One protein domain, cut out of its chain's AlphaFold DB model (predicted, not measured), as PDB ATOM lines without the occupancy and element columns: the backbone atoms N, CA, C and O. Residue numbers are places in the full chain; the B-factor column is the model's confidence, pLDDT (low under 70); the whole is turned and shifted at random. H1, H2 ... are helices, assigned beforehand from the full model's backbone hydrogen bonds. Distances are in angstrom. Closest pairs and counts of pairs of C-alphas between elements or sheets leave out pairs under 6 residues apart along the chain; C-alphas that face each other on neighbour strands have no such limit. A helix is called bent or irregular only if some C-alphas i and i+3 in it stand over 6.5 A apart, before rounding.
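Overview. This is residues 2 to 61 of the 68 residues of an uncharacterized protein of Hyphomicrobiaceae bacterium (UniProt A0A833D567). One long helix, H1, makes an arm whose residues 2 to 14 stick out from a small head built mostly of loops, with the short helix H2 in that head. The head is compact on its own, and the arm makes much of the length. The printed part has 60 residues with two named helices, H1 then H2, and no named strand; the class is all helix, though only 25 of the 60 residues are in named elements. The whole is loose, with a radius of gyration of the C-alphas of 14.0 A, and spans 49 by 18 by 14 A.

Along the chain. H1 is residues 2 to 20, 27.2 A from first to last C-alpha, from C-alpha 2 at (15.315, -16.341, -40.460) to C-alpha 20 at (2.690, 7.489, -37.217). H2 is residues 43 to 48, ending at C-alpha 48 at (7.598, 8.342, -24.123). Neither helix is bent.

Arrangement. Residues 2 to 14 of H1 stand free: no C-alpha 8 or more residues away along the chain comes within 10 A of theirs. H1 and H2 are apart, with no C-alpha of the one within 8 A of the other. Residues 51 to 52 pair with residues 59 to 60 as strands do, antiparallel. In H1 and H2 every O i to N i+4 pair is within hydrogen-bond range.

Size, cuts and confidence. The C-alphas of Glu 2 and Cys 30, the two farthest apart, are 48.7 A from each other. Without residues 2 to 14, the body of 47 residues spans 29 by 18 by 13 A. The link from H1 to H2 is long, with 22 residues. The printed part has no cut. The mean pLDDT of the printed part is 84.4, and residues 18 to 23 are under 70.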
ATOM      1  N   GLU A   2      16.768 -16.597 -40.402       85.06
ATOM      2  CA  GLU A   2      15.315 -16.341 -40.460       85.06
ATOM      3  C   GLU A   2      14.732 -15.720 -39.175       85.06
ATOM      4  O   GLU A   2      13.975 -14.758 -39.247       85.06
ATOM      5  N   ILE A   3      15.165 -16.179 -37.992       89.06
ATOM      6  CA  ILE A   3      14.730 -15.601 -36.702       89.06
ATOM      7  C   ILE A   3      15.174 -14.136 -36.564       89.06
ATOM      8  O   ILE A   3      14.410 -13.295 -36.101       89.06
ATOM      9  N   ILE A   4      16.396 -13.815 -36.999       91.94
ATOM     10  CA  ILE A   4      16.945 -12.453 -36.917       91.94
ATOM     11  C   ILE A   4      16.138 -11.517 -37.820       91.94
ATOM     12  O   ILE A   4      15.751 -10.438 -37.385       91.94
ATOM     13  N   ILE A   5      15.830 -11.955 -39.044       92.88
ATOM     14  CA  ILE A   5      14.998 -11.196 -39.987       92.88
ATOM     15  C   ILE A   5      13.610 -10.945 -39.388       92.88
ATOM     16  O   ILE A   5      13.130  -9.814 -39.420       92.88
ATOM     17  N   GLY A   6      12.997 -11.967 -38.781       90.50
ATOM     18  CA  GLY A   6      11.703 -11.838 -38.112       90.50
ATOM     19  C   GLY A   6      11.717 -10.817 -36.970       90.50
ATOM     20  O   GLY A   6      10.867  -9.931 -36.928       90.50
ATOM     21  N   VAL A   7      12.713 -10.883 -36.079       92.38
ATOM     22  CA  VAL A   7      12.863  -9.932 -34.963       92.38
ATOM     23  C   VAL A   7      13.083  -8.511 -35.483       92.38
ATOM     24  O   VAL A   7      12.407  -7.584 -35.039       92.38
ATOM     25  N   VAL A   8      13.976  -8.329 -36.458       92.75
ATOM     26  CA  VAL A   8      14.258  -7.013 -37.048       92.75
ATOM     27  C   VAL A   8      13.005  -6.421 -37.699       92.75
ATOM     28  O   VAL A   8      12.695  -5.257 -37.454       92.75
ATOM     29  N   LEU A   9      12.242  -7.209 -38.462       90.88
ATOM     30  CA  LEU A   9      10.997  -6.747 -39.088       90.88
ATOM     31  C   LEU A   9       9.962  -6.298 -38.054       90.88
ATOM     32  O   LEU A   9       9.384  -5.223 -38.204       90.88
ATOM     33  N   VAL A  10       9.757  -7.074 -36.987       87.88
ATOM     34  CA  VAL A  10       8.820  -6.712 -35.912       87.88
ATOM     35  C   VAL A  10       9.233  -5.398 -35.246       87.88
ATOM     36  O   VAL A  10       8.392  -4.522 -35.053       87.88
ATOM     37  N   PHE A  11      10.524  -5.220 -34.954       84.38
ATOM     38  CA  PHE A  11      11.036  -3.977 -34.375       84.38
ATOM     39  C   PHE A  11      10.857  -2.779 -35.312       84.38
ATOM     40  O   PHE A  11      10.386  -1.731 -34.875       84.38
ATOM     41  N   VAL A  12      11.172  -2.919 -36.602       84.88
ATOM     42  CA  VAL A  12      11.021  -1.831 -37.584       84.88
ATOM     43  C   VAL A  12       9.556  -1.424 -37.739       84.88
ATOM     44  O   VAL A  12       9.246  -0.232 -37.717       84.88
ATOM     45  N   VAL A  13       8.643  -2.394 -37.835       84.19
ATOM     46  CA  VAL A  13       7.201  -2.125 -37.939       84.19
ATOM     47  C   VAL A  13       6.679  -1.454 -36.667       84.19
ATOM     48  O   VAL A  13       5.970  -0.451 -36.757       84.19
ATOM     49  N   ALA A  14       7.063  -1.938 -35.483       78.94
ATOM     50  CA  ALA A  14       6.655  -1.341 -34.213       78.94
ATOM     51  C   ALA A  14       7.139   0.115 -34.070       78.94
ATOM     52  O   ALA A  14       6.370   0.987 -33.660       78.94
ATOM     53  N   LEU A  15       8.385   0.399 -34.464       77.62
ATOM     54  CA  LEU A  15       8.949   1.751 -34.441       77.62
ATOM     55  C   LEU A  15       8.264   2.676 -35.459       77.62
ATOM     56  O   LEU A  15       7.906   3.802 -35.113       77.62
ATOM     57  N   GLY A  16       8.013   2.197 -36.681       76.31
ATOM     58  CA  GLY A  16       7.319   2.963 -37.720       76.31
ATOM     59  C   GLY A  16       5.878   3.318 -37.339       76.31
ATOM     60  O   GLY A  16       5.470   4.475 -37.453       76.31
ATOM     61  N   LEU A  17       5.120   2.354 -36.801       71.88
ATOM     62  CA  LEU A  17       3.751   2.580 -36.319       71.88
ATOM     63  C   LEU A  17       3.715   3.520 -35.099       71.88
ATOM     64  O   LEU A  17       2.817   4.360 -34.981       71.88
ATOM     65  N   GLY A  18       4.715   3.442 -34.217       69.50
ATOM     66  CA  GLY A  18       4.869   4.357 -33.082       69.50
ATOM     67  C   GLY A  18       5.073   5.822 -33.492       69.50
ATOM     68  O   GLY A  18       4.573   6.723 -32.818       69.50
ATOM     69  N   MET A  19       5.746   6.073 -34.621       68.06
ATOM     70  CA  MET A  19       5.964   7.425 -35.163       68.06
ATOM     71  C   MET A  19       4.757   7.975 -35.944       68.06
ATOM     72  O   MET A  19       4.621   9.189 -36.095       68.06
ATOM     73  N   TRP A  20       3.860   7.105 -36.415       64.62
ATOM     74  CA  TRP A  20       2.690   7.489 -37.217       64.62
ATOM     75  C   TRP A  20       1.439   7.834 -36.396       64.62
ATOM     76  O   TRP A  20       0.593   8.601 -36.850       64.62
ATOM     77  N   THR A  21       1.305   7.306 -35.179       64.56
ATOM     78  CA  THR A  21       0.086   7.445 -34.349       64.56
ATOM     79  C   THR A  21       0.038   8.726 -33.496       64.56
ATOM     80  O   THR A  21      -0.661   8.790 -32.480       64.56
ATOM     81  N   GLY A  22       0.774   9.770 -33.883       63.03
ATOM     82  CA  GLY A  22       0.787  11.052 -33.178       63.03
ATOM     83  C   GLY A  22      -0.511  11.842 -33.384       63.03
ATOM     84  O   GLY A  22      -0.854  12.203 -34.509       63.03
ATOM     85  N   GLN A  23      -1.231  12.156 -32.303       68.12
ATOM     86  CA  GLN A  23      -2.293  13.168 -32.350       68.12
ATOM     87  C   GLN A  23      -1.675  14.539 -32.653       68.12
ATOM     88  O   GLN A  23      -0.652  14.901 -32.082       68.12
ATOM     89  N   THR A  24      -2.302  15.325 -33.528       75.81
ATOM     90  CA  THR A  24      -1.858  16.695 -33.817       75.81
ATOM     91  C   THR A  24      -2.198  17.590 -32.629       75.81
ATOM     92  O   THR A  24      -3.340  18.029 -32.481       75.81
ATOM     93  N   VAL A  25      -1.223  17.837 -31.758       86.62
ATOM     94  CA  VAL A  25      -1.355  18.788 -30.645       86.62
ATOM     95  C   VAL A  25      -0.953  20.190 -31.101       86.62
ATOM     96  O   VAL A  25      -0.193  20.350 -32.055       86.62
ATOM     97  N   LYS A  26      -1.454  21.234 -30.441       91.44
ATOM     98  CA  LYS A  26      -0.944  22.601 -30.636       91.44
ATOM     99  C   LYS A  26       0.156  22.872 -29.622       91.44
ATOM    100  O   LYS A  26       0.069  22.423 -28.485       91.44
ATOM    101  N   CYS A  27       1.175  23.629 -30.019       91.75
ATOM    102  CA  CYS A  27       2.199  24.076 -29.090       91.75
ATOM    103  C   CYS A  27       1.558  24.987 -28.031       91.75
ATOM    104  O   CYS A  27       1.041  26.044 -28.401       91.75
ATOM    105  N   PRO A  28       1.650  24.656 -26.733       91.38
ATOM    106  CA  PRO A  28       1.073  25.478 -25.669       91.38
ATOM    107  C   PRO A  28       1.774  26.838 -25.526       91.38
ATOM    108  O   PRO A  28       1.218  27.757 -24.940       91.38
ATOM    109  N   ARG A  29       2.990  26.989 -26.079       92.19
ATOM    110  CA  ARG A  29       3.796  28.214 -25.974       92.19
ATOM    111  C   ARG A  29       3.589  29.201 -27.123       92.19
ATOM    112  O   ARG A  29       3.631  30.402 -26.903       92.19
ATOM    113  N   CYS A  30       3.422  28.717 -28.356       92.94
ATOM    114  CA  CYS A  30       3.327  29.583 -29.543       92.94
ATOM    115  C   CYS A  30       2.102  29.316 -30.431       92.94
ATOM    116  O   CYS A  30       1.949  29.961 -31.466       92.94
ATOM    117  N   GLY A  31       1.258  28.347 -30.059       90.88
ATOM    118  CA  GLY A  31      -0.007  28.035 -30.724       90.88
ATOM    119  C   GLY A  31       0.095  27.255 -32.037       90.88
ATOM    120  O   GLY A  31      -0.940  26.854 -32.566       90.88
ATOM    121  N   ILE A  32       1.300  27.012 -32.572       92.00
ATOM    122  CA  ILE A  32       1.457  26.305 -33.853       92.00
ATOM    123  C   ILE A  32       1.017  24.840 -33.734       92.00
ATOM    124  O   ILE A  32       1.340  24.162 -32.754       92.00
ATOM    125  N   ALA A  33       0.286  24.349 -34.733       89.81
ATOM    126  CA  ALA A  33      -0.039  22.932 -34.836       89.81
ATOM    127  C   ALA A  33       1.247  22.118 -35.027       89.81
ATOM    128  O   ALA A  33       2.120  22.512 -35.796       89.81
ATOM    129  N   GLN A  34       1.375  21.022 -34.285       87.62
ATOM    130  CA  GLN A  34       2.466  20.072 -34.452       87.62
ATOM    131  C   GLN A  34       2.137  19.083 -35.565       87.62
ATOM    132  O   GLN A  34       0.976  18.697 -35.745       87.62
ATOM    133  N   ASP A  35       3.175  18.657 -36.278       82.25
ATOM    134  CA  ASP A  35       3.042  17.693 -37.358       82.25
ATOM    135  C   ASP A  35       2.536  16.343 -36.848       82.25
ATOM    136  O   ASP A  35       2.868  15.874 -35.751       82.25
ATOM    137  N   ARG A  36       1.721  15.698 -37.688       77.94
ATOM    138  CA  ARG A  36       1.224  14.341 -37.439       77.94
ATOM    139  C   ARG A  36       2.363  13.324 -37.492       77.94
ATOM    140  O   ARG A  36       2.362  12.367 -36.722       77.94
ATOM    141  N   PHE A  37       3.327  13.544 -38.388       77.88
ATOM    142  CA  PHE A  37       4.536  12.741 -38.430       77.88
ATOM    143  C   PHE A  37       5.453  13.154 -37.286       77.88
ATOM    144  O   PHE A  37       5.988  14.261 -37.243       77.88
ATOM    145  N   ARG A  38       5.607  12.245 -36.331       78.25
ATOM    146  CA  ARG A  38       6.382  12.490 -35.131       78.25
ATOM    147  C   ARG A  38       7.843  12.131 -35.373       78.25
ATOM    148  O   ARG A  38       8.195  10.954 -35.336       78.25
ATOM    149  N   MET A  39       8.699  13.143 -35.478       80.50
ATOM    150  CA  MET A  39      10.146  12.955 -35.410       80.50
ATOM    151  C   MET A  39      10.656  13.276 -33.995       80.50
ATOM    152  O   MET A  39      10.562  14.426 -33.566       80.50
ATOM    153  N   PRO A  40      11.146  12.284 -33.230       80.38
ATOM    154  CA  PRO A  40      11.687  12.532 -31.899       80.38
ATOM    155  C   PRO A  40      13.013  13.300 -31.991       80.38
ATOM    156  O   PRO A  40      13.933  12.867 -32.677       80.38
ATOM    157  N   ALA A  41      13.123  14.410 -31.264       85.94
ATOM    158  CA  ALA A  41      14.354  15.195 -31.138       85.94
ATOM    159  C   ALA A  41      15.239  14.740 -29.960       85.94
ATOM    160  O   ALA A  41      16.381  15.174 -29.834       85.94
ATOM    161  N   SER A  42      14.719  13.873 -29.086       84.44
ATOM    162  CA  SER A  42      15.429  13.345 -27.919       84.44
ATOM    163  C   SER A  42      15.088  11.874 -27.665       84.44
ATOM    164  O   SER A  42      14.033  11.382 -28.077       84.44
ATOM    165  N   LEU A  43      15.963  11.159 -26.950       83.69
ATOM    166  CA  LEU A  43      15.714   9.771 -26.526       83.69
ATOM    167  C   LEU A  43      14.436   9.658 -25.692       83.69
ATOM    168  O   LEU A  43      13.664   8.712 -25.842       83.69
ATOM    169  N   TRP A  44      14.181  10.670 -24.864       85.75
ATOM    170  CA  TRP A  44      12.947  10.771 -24.104       85.75
ATOM    171  C   TRP A  44      11.725  10.783 -25.022       85.75
ATOM    172  O   TRP A  44      10.781  10.017 -24.828       85.75
ATOM    173  N   GLN A  45      11.760  11.616 -26.061       85.31
ATOM    174  CA  GLN A  45      10.706  11.656 -27.060       85.31
ATOM    175  C   GLN A  45      10.591  10.319 -27.800       85.31
ATOM    176  O   GLN A  45       9.477   9.863 -28.047       85.31
ATOM    177  N   ALA A  46      11.694   9.656 -28.137       83.06
ATOM    178  CA  ALA A  46      11.634   8.344 -28.775       83.06
ATOM    179  C   ALA A  46      10.907   7.303 -27.899       83.06
ATOM    180  O   ALA A  46      10.112   6.527 -28.421       83.06
ATOM    181  N   MET A  47      11.117   7.326 -26.576       82.06
ATOM    182  CA  MET A  47      10.521   6.356 -25.647       82.06
ATOM    183  C   MET A  47       9.094   6.696 -25.200       82.06
ATOM    184  O   MET A  47       8.241   5.814 -25.132       82.06
ATOM    185  N   LEU A  48       8.820   7.956 -24.851       82.75
ATOM    186  CA  LEU A  48       7.598   8.342 -24.123       82.75
ATOM    187  C   LEU A  48       6.626   9.186 -24.930       82.75
ATOM    188  O   LEU A  48       5.500   9.448 -24.498       82.75
ATOM    189  N   GLY A  49       7.026   9.590 -26.124       84.94
ATOM    190  CA  GLY A  49       6.200  10.435 -26.950       84.94
ATOM    191  C   GLY A  49       6.493  11.931 -26.761       84.94
ATOM    192  O   GLY A  49       7.471  12.321 -26.131       84.94
ATOM    193  N   GLY A  50       5.660  12.794 -27.346       88.12
ATOM    194  CA  GLY A  50       5.867  14.247 -27.377       88.12
ATOM    195  C   GLY A  50       6.409  14.826 -28.685       88.12
ATOM    196  O   GLY A  50       6.609  14.101 -29.653       88.12
ATOM    197  N   TRP A  51       6.623  16.132 -28.710       88.75
ATOM    198  CA  TRP A  51       7.095  16.895 -29.863       88.75
ATOM    199  C   TRP A  51       8.088  17.950 -29.403       88.75
ATOM    200  O   TRP A  51       7.943  18.499 -28.315       88.75
ATOM    201  N   THR A  52       9.039  18.296 -30.261       90.50
ATOM    202  CA  THR A  52       9.744  19.572 -30.149       90.50
ATOM    203  C   THR A  52       9.127  20.529 -31.145       90.50
ATOM    204  O   THR A  52       9.094  20.249 -32.341       90.50
ATOM    205  N   CYS A  53       8.630  21.662 -30.656       90.50
ATOM    206  CA  CYS A  53       8.021  22.666 -31.511       90.50
ATOM    207  C   CYS A  53       9.058  23.243 -32.490       90.50
ATOM    208  O   CYS A  53      10.011  23.876 -32.028       90.50
ATOM    209  N   PRO A  54       8.859  23.148 -33.819       87.88
ATOM    210  CA  PRO A  54       9.826  23.663 -34.789       87.88
ATOM    211  C   PRO A  54       9.905  25.197 -34.798       87.88
ATOM    212  O   PRO A  54      10.903  25.762 -35.227       87.88
ATOM    213  N   LYS A  55       8.867  25.889 -34.303       90.75
ATOM    214  CA  LYS A  55       8.814  27.360 -34.267       90.75
ATOM    215  C   LYS A  55       9.530  27.964 -33.059       90.75
ATOM    216  O   LYS A  55      10.173  28.996 -33.193       90.75
ATOM    217  N   CYS A  56       9.352  27.390 -31.868       91.50
ATOM    218  CA  CYS A  56       9.854  27.983 -30.619       91.50
ATOM    219  C   CYS A  56      10.763  27.063 -29.797       91.50
ATOM    220  O   CYS A  56      11.183  27.457 -28.713       91.50
ATOM    221  N   GLY A  57      11.024  25.839 -30.262       89.50
ATOM    222  CA  GLY A  57      11.889  24.874 -29.584       89.50
ATOM    223  C   GLY A  57      11.309  24.263 -28.305       89.50
ATOM    224  O   GLY A  57      11.992  23.486 -27.653       89.50
ATOM    225  N   ALA A  58      10.069  24.591 -27.925       90.75
ATOM    226  CA  ALA A  58       9.458  24.036 -26.721       90.75
ATOM    227  C   ALA A  58       9.274  22.518 -26.846       90.75
ATOM    228  O   ALA A  58       8.694  22.050 -27.829       90.75
ATOM    229  N   GLU A  59       9.705  21.775 -25.831       91.44
ATOM    230  CA  GLU A  59       9.358  20.369 -25.690       91.44
ATOM    231  C   GLU A  59       7.923  20.240 -25.179       91.44
ATOM    232  O   GLU A  59       7.487  20.924 -24.253       91.44
ATOM    233  N   ILE A  60       7.162  19.370 -25.824       90.88
ATOM    234  CA  ILE A  60       5.743  19.146 -25.589       90.88
ATOM    235  C   ILE A  60       5.585  17.656 -25.322       90.88
ATOM    236  O   ILE A  60       6.141  16.836 -26.049       90.88
ATOM    237  N   ASP A  61       4.850  17.266 -24.289       89.12
ATOM    238  CA  ASP A  61       4.561  15.858 -24.035       89.12
ATOM    239  C   ASP A  61       3.538  15.282 -25.038       89.12
ATOM    240  O   ASP A  61       2.970  15.984 -25.878       89.12
TER     241      ASP A  61